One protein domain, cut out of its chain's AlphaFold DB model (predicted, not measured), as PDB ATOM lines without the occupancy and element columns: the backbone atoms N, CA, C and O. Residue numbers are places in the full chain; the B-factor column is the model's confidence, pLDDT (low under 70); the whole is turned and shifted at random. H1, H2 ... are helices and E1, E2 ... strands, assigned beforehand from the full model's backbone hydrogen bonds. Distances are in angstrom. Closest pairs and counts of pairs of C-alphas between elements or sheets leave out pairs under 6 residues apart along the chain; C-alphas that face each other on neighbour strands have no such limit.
ATOM      1  N   LEU A 538     185.528 171.191 167.179       79.25
ATOM      2  CA  LEU A 538     185.881 170.129 166.242       79.25
ATOM      3  C   LEU A 538     185.483 170.510 164.813       79.25
ATOM      4  O   LEU A 538     184.352 170.912 164.558       79.25
ATOM      5  N   SER A 539     186.418 170.328 163.887       86.19
ATOM      6  CA  SER A 539     186.180 170.360 162.447       86.19
ATOM      7  C   SER A 539     186.609 169.014 161.880       86.19
ATOM      8  O   SER A 539     187.740 168.575 162.115       86.19
ATOM      9  N   CYS A 540     185.710 168.313 161.198       89.00
ATOM     10  CA  CYS A 540     186.004 166.999 160.634       89.00
ATOM     11  C   CYS A 540     185.258 166.762 159.320       89.00
ATOM     12  O   CYS A 540     184.367 167.515 158.933       89.00
ATOM     13  N   MET A 541     185.632 165.699 158.610       88.50
ATOM     14  CA  MET A 541     184.845 165.227 157.471       88.50
ATOM     15  C   MET A 541     183.550 164.588 157.978       88.50
ATOM     16  O   MET A 541     183.544 163.965 159.045       88.50
ATOM     17  N   LEU A 542     182.451 164.772 157.241       89.38
ATOM     18  CA  LEU A 542     181.126 164.296 157.650       89.38
ATOM     19  C   LEU A 542     181.101 162.770 157.802       89.38
ATOM     20  O   LEU A 542     180.469 162.261 158.718       89.38
ATOM     21  N   ASP A 543     181.844 162.046 156.964       87.44
ATOM     22  CA  ASP A 543     181.979 160.587 157.018       87.44
ATOM     23  C   ASP A 543     182.597 160.046 158.316       87.44
ATOM     24  O   ASP A 543     182.484 158.851 158.569       87.44
ATOM     25  N   LYS A 544     183.220 160.888 159.146       89.12
ATOM     26  CA  LYS A 544     183.733 160.498 160.466       89.12
ATOM     27  C   LYS A 544     182.701 160.639 161.581       89.12
ATOM     28  O   LYS A 544     182.956 160.185 162.689       89.12
ATOM     29  N   VAL A 545     181.562 161.273 161.316       90.25
ATOM     30  CA  VAL A 545     180.491 161.450 162.302       90.25
ATOM     31  C   VAL A 545     179.584 160.222 162.273       90.25
ATOM     32  O   VAL A 545     179.218 159.729 161.209       90.25
ATOM     33  N   GLU A 546     179.228 159.701 163.438       89.81
ATOM     34  CA  GLU A 546     178.179 158.691 163.586       89.81
ATOM     35  C   GLU A 546     176.844 159.368 163.898       89.81
ATOM     36  O   GLU A 546     175.847 159.156 163.205       89.81
ATOM     37  N   SER A 547     176.832 160.235 164.912       91.44
ATOM     38  CA  SER A 547     175.662 161.034 165.267       91.44
ATOM     39  C   SER A 547     176.034 162.305 166.030       91.44
ATOM     40  O   SER A 547     177.083 162.381 166.670       91.44
ATOM     41  N   TRP A 548     175.176 163.318 165.958       91.81
ATOM     42  CA  TRP A 548     175.273 164.537 166.756       91.81
ATOM     43  C   TRP A 548     173.908 165.205 166.894       91.81
ATOM     44  O   TRP A 548     173.265 165.497 165.883       91.81
ATOM     45  N   THR A 549     173.531 165.549 168.125       89.06
ATOM     46  CA  THR A 549     172.317 166.313 168.428       89.06
ATOM     47  C   THR A 549     172.675 167.641 169.078       89.06
ATOM     48  O   THR A 549     173.452 167.721 170.031       89.06
ATOM     49  N   ARG A 550     172.040 168.709 168.602       83.69
ATOM     50  CA  ARG A 550     172.237 170.060 169.119       83.69
ATOM     51  C   ARG A 550     171.905 170.153 170.613       83.69
ATOM     52  O   ARG A 550     170.745 169.996 170.990       83.69
ATOM     53  N   GLY A 551     172.899 170.511 171.425       75.38
ATOM     54  CA  GLY A 551     172.767 170.686 172.876       75.38
ATOM     55  C   GLY A 551     173.038 169.429 173.712       75.38
ATOM     56  O   GLY A 551     172.991 169.522 174.932       75.38
ATOM     57  N   GLU A 552     173.345 168.284 173.089       79.50
ATOM     58  CA  GLU A 552     173.701 167.038 173.796       79.50
ATOM     59  C   GLU A 552     175.222 166.849 173.971       79.50
ATOM     60  O   GLU A 552     175.654 165.879 174.587       79.50
ATOM     61  N   GLY A 553     176.030 167.796 173.479       77.62
ATOM     62  CA  GLY A 553     177.491 167.815 173.612       77.62
ATOM     63  C   GLY A 553     178.228 167.455 172.319       77.62
ATOM     64  O   GLY A 553     177.730 167.702 171.216       77.62
ATOM     65  N   ALA A 554     179.427 166.883 172.479       83.56
ATOM     66  CA  ALA A 554     180.337 166.561 171.381       83.56
ATOM     67  C   ALA A 554     179.792 165.470 170.439       83.56
ATOM     68  O   ALA A 554     179.094 164.557 170.888       83.56
ATOM     69  N   PRO A 555     180.116 165.526 169.131       88.56
ATOM     70  CA  PRO A 555     179.675 164.525 168.164       88.56
ATOM     71  C   PRO A 555     180.244 163.142 168.481       88.56
ATOM     72  O   PRO A 555     181.410 162.988 168.851       88.56
ATOM     73  N   VAL A 556     179.423 162.115 168.271       89.75
ATOM     74  CA  VAL A 556     179.856 160.720 168.321       89.75
ATOM     75  C   VAL A 556     180.574 160.413 167.014       89.75
ATOM     76  O   VAL A 556     180.009 160.599 165.936       89.75
ATOM     77  N   MET A 557     181.816 159.946 167.108       89.56
ATOM     78  CA  MET A 557     182.650 159.628 165.948       89.56
ATOM     79  C   MET A 557     182.503 158.153 165.556       89.56
ATOM     80  O   MET A 557     182.258 157.303 166.410       89.56
ATOM     81  N   SER A 558     182.648 157.860 164.264       84.19
ATOM     82  CA  SER A 558     182.573 156.510 163.702       84.19
ATOM     83  C   SER A 558     183.946 156.020 163.255       84.19
ATOM     84  O   SER A 558     184.666 156.742 162.563       84.19
ATOM     85  N   ASP A 559     184.262 154.767 163.583       77.00
ATOM     86  CA  ASP A 559     185.464 154.064 163.110       77.00
ATOM     87  C   ASP A 559     185.168 153.126 161.919       77.00
ATOM     88  O   ASP A 559     186.080 152.515 161.357       77.00
ATOM     89  N   SER A 560     183.894 152.988 161.522       70.62
ATOM     90  CA  SER A 560     183.447 152.060 160.475       70.62
ATOM     91  C   SER A 560     183.009 152.792 159.208       70.62
ATOM     92  O   SER A 560     182.055 153.568 159.207       70.62
ATOM     93  N   PHE A 561     183.673 152.481 158.094       68.12
ATOM     94  CA  PHE A 561     183.405 153.088 156.782       68.12
ATOM     95  C   PHE A 561     182.767 152.112 155.781       68.12
ATOM     96  O   PHE A 561     182.437 152.501 154.660       68.12
ATOM     97  N   ALA A 562     182.582 150.844 156.167       62.16
ATOM     98  CA  ALA A 562     182.056 149.790 155.303       62.16
ATOM     99  C   ALA A 562     180.520 149.694 155.377       62.16
ATOM    100  O   ALA A 562     179.953 149.652 156.465       62.16
ATOM    101  N   GLY A 563     179.852 149.610 154.220       66.19
ATOM    102  CA  GLY A 563     178.403 149.384 154.107       66.19
ATOM    103  C   GLY A 563     177.676 150.397 153.215       66.19
ATOM    104  O   GLY A 563     178.260 151.386 152.783       66.19
ATOM    105  N   ASP A 564     176.395 150.132 152.947       73.81
ATOM    106  CA  ASP A 564     175.484 151.037 152.233       73.81
ATOM    107  C   ASP A 564     174.779 151.954 153.246       73.81
ATOM    108  O   ASP A 564     173.733 151.625 153.819       73.81
ATOM    109  N   TRP A 565     175.436 153.067 153.567       82.81
ATOM    110  CA  TRP A 565     174.959 154.056 154.530       82.81
ATOM    111  C   TRP A 565     174.636 155.384 153.844       82.81
ATOM    112  O   TRP A 565     174.965 155.627 152.690       82.81
ATOM    113  N   SER A 566     173.936 156.270 154.534       84.75
ATOM    114  CA  SER A 566     173.718 157.658 154.120       84.75
ATOM    115  C   SER A 566     173.606 158.520 155.368       84.75
ATOM    116  O   SER A 566     173.372 158.000 156.455       84.75
ATOM    117  N   PHE A 567     173.759 159.833 155.244       86.81
ATOM    118  CA  PHE A 567     173.508 160.743 156.359       86.81
ATOM    119  C   PHE A 567     172.130 161.366 156.248       86.81
ATOM    120  O   PHE A 567     171.754 161.853 155.180       86.81
ATOM    121  N   ARG A 568     171.410 161.422 157.368       88.25
ATOM    122  CA  ARG A 568     170.235 162.273 157.524       88.25
ATOM    123  C   ARG A 568     170.605 163.487 158.362       88.25
ATOM    124  O   ARG A 568     170.958 163.374 159.532       88.25
ATOM    125  N   VAL A 569     170.471 164.664 157.765       88.00
ATOM    126  CA  VAL A 569     170.632 165.945 158.457       88.00
ATOM    127  C   VAL A 569     169.249 166.528 158.700       88.00
ATOM    128  O   VAL A 569     168.527 166.843 157.754       88.00
ATOM    129  N   THR A 570     168.869 166.662 159.968       87.62
ATOM    130  CA  THR A 570     167.603 167.275 160.383       87.62
ATOM    131  C   THR A 570     167.827 168.738 160.722       87.62
ATOM    132  O   THR A 570     168.693 169.075 161.529       87.62
ATOM    133  N   ILE A 571     167.015 169.609 160.136       81.44
ATOM    134  CA  ILE A 571     167.158 171.061 160.196       81.44
ATOM    135  C   ILE A 571     165.862 171.669 160.729       81.44
ATOM    136  O   ILE A 571     164.775 171.329 160.266       81.44
ATOM    137  N   ASP A 572     165.967 172.599 161.674       76.62
ATOM    138  CA  ASP A 572     164.860 173.433 162.147       76.62
ATOM    139  C   ASP A 572     165.139 174.934 161.931       76.62
ATOM    140  O   ASP A 572     166.106 175.325 161.275       76.62
ATOM    141  N   ARG A 573     164.274 175.815 162.460       70.62
ATOM    142  CA  ARG A 573     164.447 177.275 162.316       70.62
ATOM    143  C   ARG A 573     165.767 177.814 162.887       70.62
ATOM    144  O   ARG A 573     166.166 178.906 162.481       70.62
ATOM    145  N   ARG A 574     166.359 177.123 163.871       69.94
ATOM    146  CA  ARG A 574     167.575 177.535 164.597       69.94
ATOM    147  C   ARG A 574     168.820 176.885 164.019       69.94
ATOM    148  O   ARG A 574     169.866 177.526 164.002       69.94
ATOM    149  N   GLY A 575     168.682 175.634 163.589       76.69
ATOM    150  CA  GLY A 575     169.612 175.034 162.677       76.69
ATOM    151  C   GLY A 575     169.670 173.577 162.434       76.69
ATOM    152  O   GLY A 575     168.661 172.901 162.615       76.69
ATOM    153  N   ILE A 576     170.842 173.118 161.983       84.25
ATOM    154  CA  ILE A 576     171.160 171.700 162.074       84.25
ATOM    155  C   ILE A 576     170.865 171.323 163.523       84.25
ATOM    156  O   ILE A 576     171.373 171.919 164.476       84.25
ATOM    157  N   ARG A 577     169.885 170.442 163.666       85.19
ATOM    158  CA  ARG A 577     169.375 169.957 164.939       85.19
ATOM    159  C   ARG A 577     169.949 168.584 165.227       85.19
ATOM    160  O   ARG A 577     170.260 168.310 166.376       85.19
ATOM    161  N   ASN A 578     170.040 167.752 164.194       90.12
ATOM    162  CA  ASN A 578     170.558 166.399 164.284       90.12
ATOM    163  C   ASN A 578     171.333 166.048 163.009       90.12
ATOM    164  O   ASN A 578     170.899 166.410 161.910       90.12
ATOM    165  N   ILE A 579     172.433 165.325 163.163       90.88
ATOM    166  CA  ILE A 579     173.159 164.626 162.103       90.88
ATOM    167  C   ILE A 579     173.206 163.168 162.534       90.88
ATOM    168  O   ILE A 579     173.669 162.881 163.629       90.88
ATOM    169  N   GLU A 580     172.745 162.250 161.695       91.62
ATOM    170  CA  GLU A 580     172.788 160.818 161.994       91.62
ATOM    171  C   GLU A 580     173.188 160.017 160.756       91.62
ATOM    172  O   GLU A 580     172.739 160.307 159.640       91.62
ATOM    173  N   ARG A 581     174.028 158.998 160.952       89.44
ATOM    174  CA  ARG A 581     174.280 157.965 159.950       89.44
ATOM    175  C   ARG A 581     173.119 156.972 159.964       89.44
ATOM    176  O   ARG A 581     172.745 156.442 161.005       89.44
ATOM    177  N   ILE A 582     172.547 156.715 158.795       85.75
ATOM    178  CA  ILE A 582     171.467 155.747 158.596       85.75
ATOM    179  C   ILE A 582     171.937 154.612 157.687       85.75
ATOM    180  O   ILE A 582     172.655 154.837 156.711       85.75
ATOM    181  N   VAL A 583     171.527 153.386 158.010       77.31
ATOM    182  CA  VAL A 583     171.814 152.182 157.218       77.31
ATOM    183  C   VAL A 583     170.605 151.884 156.337       77.31
ATOM    184  O   VAL A 583     169.527 151.574 156.849       77.31
ATOM    185  N   GLY A 584     170.779 151.995 155.018       65.94
ATOM    186  CA  GLY A 584     169.689 151.913 154.046       65.94
ATOM    187  C   GLY A 584     168.696 153.087 154.110       65.94
ATOM    188  O   GLY A 584     168.506 153.751 155.131       65.94
ATOM    189  N   ILE A 585     168.021 153.355 152.991       60.81
ATOM    190  CA  ILE A 585     166.924 154.328 152.962       60.81
ATOM    191  C   ILE A 585     165.653 153.610 153.428       60.81
ATOM    192  O   ILE A 585     165.102 152.771 152.718       60.81
ATOM    193  N   SER A 586     165.192 153.930 154.639       57.72
ATOM    194  CA  SER A 586     163.928 153.418 155.188       57.72
ATOM    195  C   SER A 586     162.753 153.675 154.238       57.72
ATOM    196  O   SER A 586     162.697 154.739 153.615       57.72
ATOM    197  N   SER A 587     161.771 152.768 154.206       60.16
ATOM    198  CA  SER A 587     160.487 153.001 153.535       60.16
ATOM    199  C   SER A 587     159.828 154.300 154.022       60.16
ATOM    200  O   SER A 587     160.034 154.740 155.157       60.16
ATOM    201  N   TYR A 588     159.064 154.956 153.141       62.62
ATOM    202  CA  TYR A 588     158.451 156.253 153.436       62.62
ATOM    203  C   TYR A 588     157.592 156.185 154.705       62.62
ATOM    204  O   TYR A 588     156.624 155.428 154.775       62.62
ATOM    205  N   ALA A 589     157.924 157.022 155.691       60.03
ATOM    206  CA  ALA A 589     157.368 156.965 157.043       60.03
ATOM    207  C   ALA A 589     155.898 157.429 157.152       60.03
ATOM    208  O   ALA A 589     155.340 157.443 158.246       60.03
ATOM    209  N   GLY A 590     155.254 157.840 156.055       61.53
ATOM    210  CA  GLY A 590     153.833 158.211 156.061       61.53
ATOM    211  C   GLY A 590     153.531 159.586 156.668       61.53
ATOM    212  O   GLY A 590     152.366 159.961 156.776       61.53
ATOM    213  N   TRP A 591     154.549 160.353 157.073       65.44
ATOM    214  CA  TRP A 591     154.365 161.657 157.703       65.44
ATOM    215  C   TRP A 591     155.349 162.707 157.182       65.44
ATOM    216  O   TRP A 591     156.449 162.407 156.709       65.44
ATOM    217  N   ARG A 592     154.921 163.967 157.287       73.12
ATOM    218  CA  ARG A 592     155.690 165.158 156.920       73.12
ATOM    219  C   ARG A 592     155.728 166.156 158.073       73.12
ATOM    220  O   ARG A 592     154.806 166.198 158.893       73.12
ATOM    221  N   SER A 593     156.761 166.983 158.104       71.69
ATOM    222  CA  SER A 593     156.973 168.042 159.080       71.69
ATOM    223  C   SER A 593     156.833 169.426 158.455       71.69
ATOM    224  O   SER A 593     157.350 169.724 157.383       71.69
ATOM    225  N   GLU A 594     156.156 170.320 159.168       66.62
ATOM    226  CA  GLU A 594     156.094 171.742 158.809       66.62
ATOM    227  C   GLU A 594     157.232 172.552 159.454       66.62
ATOM    228  O   GLU A 594     157.580 173.639 158.985       66.62
ATOM    229  N   SER A 595     157.818 172.020 160.530       67.06
ATOM    230  CA  SER A 595     158.831 172.684 161.358       67.06
ATOM    231  C   SER A 595     160.250 172.170 161.126       67.06
ATOM    232  O   SER A 595     161.204 172.861 161.478       67.06
ATOM    233  N   LEU A 596     160.382 170.994 160.507       78.25
ATOM    234  CA  LEU A 596     161.656 170.347 160.213       78.25
ATOM    235  C   LEU A 596     161.838 170.179 158.703       78.25
ATOM    236  O   LEU A 596     160.869 169.965 157.971       78.25
ATOM    237  N   ALA A 597     163.084 170.262 158.261       79.50
ATOM    238  CA  ALA A 597     163.534 169.829 156.950       79.50
ATOM    239  C   ALA A 597     164.603 168.745 157.108       79.50
ATOM    240  O   ALA A 597     165.308 168.701 158.115       79.50
ATOM    241  N   PHE A 598     164.720 167.888 156.106       82.81
ATOM    242  CA  PHE A 598     165.621 166.749 156.114       82.81
ATOM    243  C   PHE A 598     166.445 166.748 154.829       82.81
ATOM    244  O   PHE A 598     165.883 166.800 153.733       82.81
ATOM    245  N   ALA A 599     167.767 166.698 154.954       82.12
ATOM    246  CA  ALA A 599     168.669 166.440 153.838       82.12
ATOM    247  C   ALA A 599     169.187 165.007 153.945       82.12
ATOM    248  O   ALA A 599     169.579 164.575 155.030       82.12
ATOM    249  N   LEU A 600     169.200 164.291 152.821       81.75
ATOM    250  CA  LEU A 600     169.873 163.004 152.713       81.75
ATOM    251  C   LEU A 600     171.146 163.178 151.899       81.75
ATOM    252  O   LEU A 600     171.086 163.645 150.762       81.75
ATOM    253  N   ILE A 601     172.279 162.835 152.503       82.50
ATOM    254  CA  ILE A 601     173.604 163.004 151.909       82.50
ATOM    255  C   ILE A 601     174.189 161.610 151.656       82.50
ATOM    256  O   ILE A 601     174.361 160.849 152.616       82.50
ATOM    257  N   PRO A 602     174.479 161.258 150.394       81.25
ATOM    258  CA  PRO A 602     175.055 159.965 150.054       81.25
ATOM    259  C   PRO A 602     176.538 159.873 150.472       81.25
ATOM    260  O   PRO A 602     177.186 160.906 150.686       81.25
ATOM    261  N   PRO A 603     177.101 158.654 150.586       83.69
ATOM    262  CA  PRO A 603     178.472 158.439 151.057       83.69
ATOM    263  C   PRO A 603     179.543 159.202 150.287       83.69
ATOM    264  O   PRO A 603     180.440 159.791 150.887       83.69
ATOM    265  N   ASP A 604     179.443 159.228 148.960       82.12
ATOM    266  CA  ASP A 604     180.404 159.879 148.073       82.12
ATOM    267  C   ASP A 604     180.476 161.393 148.305       82.12
ATOM    268  O   ASP A 604     181.563 161.975 148.281       82.12
ATOM    269  N   GLN A 605     179.333 162.025 148.583       82.12
ATOM    270  CA  GLN A 605     179.267 163.435 148.948       82.12
ATOM    271  C   GLN A 605     179.735 163.663 150.390       82.12
ATOM    272  O   GLN A 605     180.469 164.620 150.648       82.12
ATOM    273  N   ALA A 606     179.360 162.786 151.327       84.94
ATOM    274  CA  ALA A 606     179.734 162.899 152.736       84.94
ATOM    275  C   ALA A 606     181.254 162.815 152.954       84.94
ATOM    276  O   ALA A 606     181.802 163.625 153.695       84.94
ATOM    277  N   MET A 607     181.952 161.923 152.240       84.75
ATOM    278  CA  MET A 607     183.417 161.756 152.313       84.75
ATOM    279  C   MET A 607     184.216 162.992 151.882       84.75
ATOM    280  O   MET A 607     185.418 163.077 152.126       84.75
ATOM    281  N   ARG A 608     183.575 163.935 151.189       85.56
ATOM    282  CA  ARG A 608     184.204 165.168 150.701       85.56
ATOM    283  C   ARG A 608     183.617 166.428 151.340       85.56
ATOM    284  O   ARG A 608     184.093 167.519 151.045       85.56
ATOM    285  N   SER A 609     182.608 166.284 152.198       86.25
ATOM    286  CA  SER A 609     181.952 167.392 152.897       86.25
ATOM    287  C   SER A 609     182.517 167.544 154.307       86.25
ATOM    288  O   SER A 609     182.755 166.550 154.993       86.25
ATOM    289  N   CYS A 610     182.703 168.784 154.756       87.31
ATOM    290  CA  CYS A 610     183.256 169.091 156.074       87.31
ATOM    291  C   CYS A 610     182.167 169.629 157.004       87.31
ATOM    292  O   CYS A 610     181.316 170.406 156.580       87.31
ATOM    293  N   VAL A 611     182.187 169.215 158.268       87.75
ATOM    294  CA  VAL A 611     181.294 169.716 159.312       87.75
ATOM    295  C   VAL A 611     182.106 170.341 160.441       87.75
ATOM    296  O   VAL A 611     183.057 169.748 160.953       87.75
ATOM    297  N   ASP A 612     181.709 171.549 160.825       85.81
ATOM    298  CA  ASP A 612     182.247 172.273 161.968       85.81
ATOM    299  C   ASP A 612     181.235 172.255 163.116       85.81
ATOM    300  O   ASP A 612     180.069 172.607 162.924       85.81
ATOM    301  N   PHE A 613     181.694 171.916 164.321       85.12
ATOM    302  CA  PHE A 613     180.926 171.982 165.565       85.12
ATOM    303  C   PHE A 613     181.512 173.062 166.472       85.12
ATOM    304  O   PHE A 613     182.691 172.997 166.838       85.12
ATOM    305  N   ARG A 614     180.708 174.078 166.816       79.81
ATOM    306  CA  ARG A 614     181.109 175.180 167.703       79.81
ATOM    307  C   ARG A 614     179.963 175.694 168.552       79.81
ATOM    308  O   ARG A 614     178.900 176.007 168.028       79.81
ATOM    309  N   LEU A 615     180.226 175.857 169.852       76.00
ATOM    310  CA  LEU A 615     179.276 176.393 170.839       76.00
ATOM    311  C   LEU A 615     177.889 175.728 170.743       76.00
ATOM    312  O   LEU A 615     176.859 176.407 170.726       76.00
ATOM    313  N   GLY A 616     177.865 174.396 170.607       77.00
ATOM    314  CA  GLY A 616     176.628 173.628 170.491       77.00
ATOM    315  C   GLY A 616     175.848 173.878 169.199       77.00
ATOM    316  O   GLY A 616     174.657 173.594 169.159       77.00
ATOM    317  N   ALA A 617     176.474 174.412 168.148       79.44
ATOM    318  CA  ALA A 617     175.918 174.530 166.803       79.44
ATOM    319  C   ALA A 617     176.782 173.760 165.793       79.44
ATOM    320  O   ALA A 617     177.985 173.605 165.993       79.44
ATOM    321  N   ALA A 618     176.168 173.317 164.693       83.12
ATOM    322  CA  ALA A 618     176.859 172.656 163.590       83.12
ATOM    323  C   ALA A 618     176.664 173.431 162.283       83.12
ATOM    324  O   ALA A 618     175.562 173.915 162.000       83.12
ATOM    325  N   ARG A 619     177.721 173.510 161.474       80.62
ATOM    326  CA  ARG A 619     177.713 174.090 160.128       80.62
ATOM    327  C   ARG A 619     178.320 173.092 159.150       80.62
ATOM    328  O   ARG A 619     179.370 172.526 159.432       80.62
ATOM    329  N   LEU A 620     177.648 172.866 158.023       81.75
ATOM    330  CA  LEU A 620     178.046 171.864 157.039       81.75
ATOM    331  C   LEU A 620     178.472 172.544 155.733       81.75
ATOM    332  O   LEU A 620     177.670 173.191 155.057       81.75
ATOM    333  N   ASP A 621     179.737 172.370 155.371       78.38
ATOM    334  CA  ASP A 621     180.269 172.726 154.063       78.38
ATOM    335  C   ASP A 621     180.105 171.529 153.120       78.38
ATOM    336  O   ASP A 621     180.888 170.572 153.122       78.38
ATOM    337  N   LEU A 622     179.001 171.540 152.370       73.81
ATOM    338  CA  LEU A 622     178.668 170.461 151.451       73.81
ATOM    339  C   LEU A 622     179.494 170.548 150.183       73.81
ATOM    340  O   LEU A 622     179.384 171.499 149.403       73.81
ATOM    341  N   TRP A 623     180.191 169.462 149.878       71.19
ATOM    342  CA  TRP A 623     180.895 169.381 148.618       71.19
ATOM    343  C   TRP A 623     179.931 169.419 147.429       71.19
ATOM    344  O   TRP A 623     178.895 168.745 147.395       71.19
ATOM    345  N   GLY A 624     180.267 170.266 146.455       64.81
ATOM    346  CA  GLY A 624     179.435 170.561 145.295       64.81
ATOM    347  C   GLY A 624     178.304 171.561 145.558       64.81
ATOM    348  O   GLY A 624     177.712 172.011 144.580       64.81
ATOM    349  N   GLY A 625     178.016 171.931 146.815       57.88
ATOM    350  CA  GLY A 625     177.001 172.928 147.188       57.88
ATOM    351  C   GLY A 625     175.562 172.540 146.834       57.88
ATOM    352  O   GLY A 625     174.723 173.411 146.629       57.88
ATOM    353  N   ARG A 626     175.277 171.240 146.670       60.19
ATOM    354  CA  ARG A 626     173.997 170.733 146.152       60.19
ATOM    355  C   ARG A 626     173.368 169.766 147.141       60.19
ATOM    356  O   ARG A 626     173.917 168.693 147.373       60.19
ATOM    357  N   SER A 627     172.196 170.110 147.664       65.12
ATOM    358  CA  SER A 627     171.319 169.167 148.360       65.12
ATOM    359  C   SER A 627     169.849 169.481 148.085       65.12
ATOM    360  O   SER A 627     169.478 170.614 147.765       65.12
ATOM    361  N   VAL A 628     169.017 168.442 148.168       72.12
ATOM    362  CA  VAL A 628     167.557 168.545 148.104       72.12
ATOM    363  C   VAL A 628     167.029 168.462 149.528       72.12
ATOM    364  O   VAL A 628     167.348 167.518 150.254       72.12
ATOM    365  N   LEU A 629     166.220 169.442 149.925       76.88
ATOM    366  CA  LEU A 629     165.589 169.456 151.240       76.88
ATOM    367  C   LEU A 629     164.190 168.871 151.161       76.88
ATOM    368  O   LEU A 629     163.362 169.328 150.380       76.88
ATOM    369  N   TRP A 630     163.909 167.907 152.024       78.44
ATOM    370  CA  TRP A 630     162.618 167.244 152.122       78.44
ATOM    371  C   TRP A 630     161.877 167.704 153.369       78.44
ATOM    372  O   TRP A 630     162.485 168.002 154.396       78.44
ATOM    373  N   ASP A 631     160.550 167.731 153.312       76.62
ATOM    374  CA  ASP A 631     159.711 167.905 154.499       76.62
ATOM    375  C   ASP A 631     159.393 166.576 155.208       76.62
ATOM    376  O   ASP A 631     158.635 166.554 156.173       76.62
TER     377      ASP A 631
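Overview. This is residues 538 to 631 of the 847 residues of an uncharacterized protein of Gibberella intermedia (UniProt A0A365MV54). Two small antiparallel sheets, a twisted one in the order E2, E4, E3, E5 and a smaller one in the order E1, E6, E7, stand partly face to face, close together near Ile 576 of E4 and Ala 618 of E7, with the short helix H1 over E3. Residues 584 to 596 make a wide loop, and residues 629 to 630 come back to pair with 598 to 599 of E5. The printed part has 94 residues, with one named helix and seven named strands in the order E1 E2 E3 E4 E5 H1 E6 E7; it is mostly strand, though under half of the residues are in named elements. It is compact, with a radius of gyration of the C-alphas of 12.7 A and spans of 34 by 31 by 25 A.

Arrangement. In the larger sheet, inner strands E3, residues 565 to 571, and E4, residues 576 to 583, form a hairpin, with N 568 and O 580 within hydrogen-bond range at 2.9 A. Edge strand E2, residues 545 to 549, is antiparallel to E4, with N 548 and O 579 at 2.8 A. Edge strand E5, residues 597 to 601, is antiparallel to E3, with N 569 and O 599 at 2.9 A. H1, residues 603 to 606, is on this sheet over E3; their closest C-alphas, of Ser 566 and Pro 603, are 5.7 A apart. H1 is too short for an O i to N i+4 pair; its one O i to N i+3 pair is within range. In the smaller sheet, E6, residues 610 to 614, is antiparallel to E1, residues 538 to 541, with N 540 and O 611 at 3.0 A, and forms a hairpin with E7, residues 617 to 621, with N 612 and O 619 at 2.9 A. Between E4 and E7 the closest C-alphas, of Ile 576 and Ala 618, are 6.0 A apart.

Along the chain. E4 measures 20.1 A, E3 19.5 A, E7 13.6 A, E6 13.3 A and E5 13.2 A. E1 begins at C-alpha 538 (185.881, 170.129, 166.242), and E7 ends at C-alpha 621 (180.269, 172.726, 154.063).

Size, cuts and confidence. The two C-alphas farthest apart, of Leu 538 and Gly 590, are 35.7 A apart. The printed part has no cut; the links E2 to E3 and E4 to E5 are long. The mean pLDDT of the printed part is 79.0, and 18 residues are under 70, among them 584 to 591.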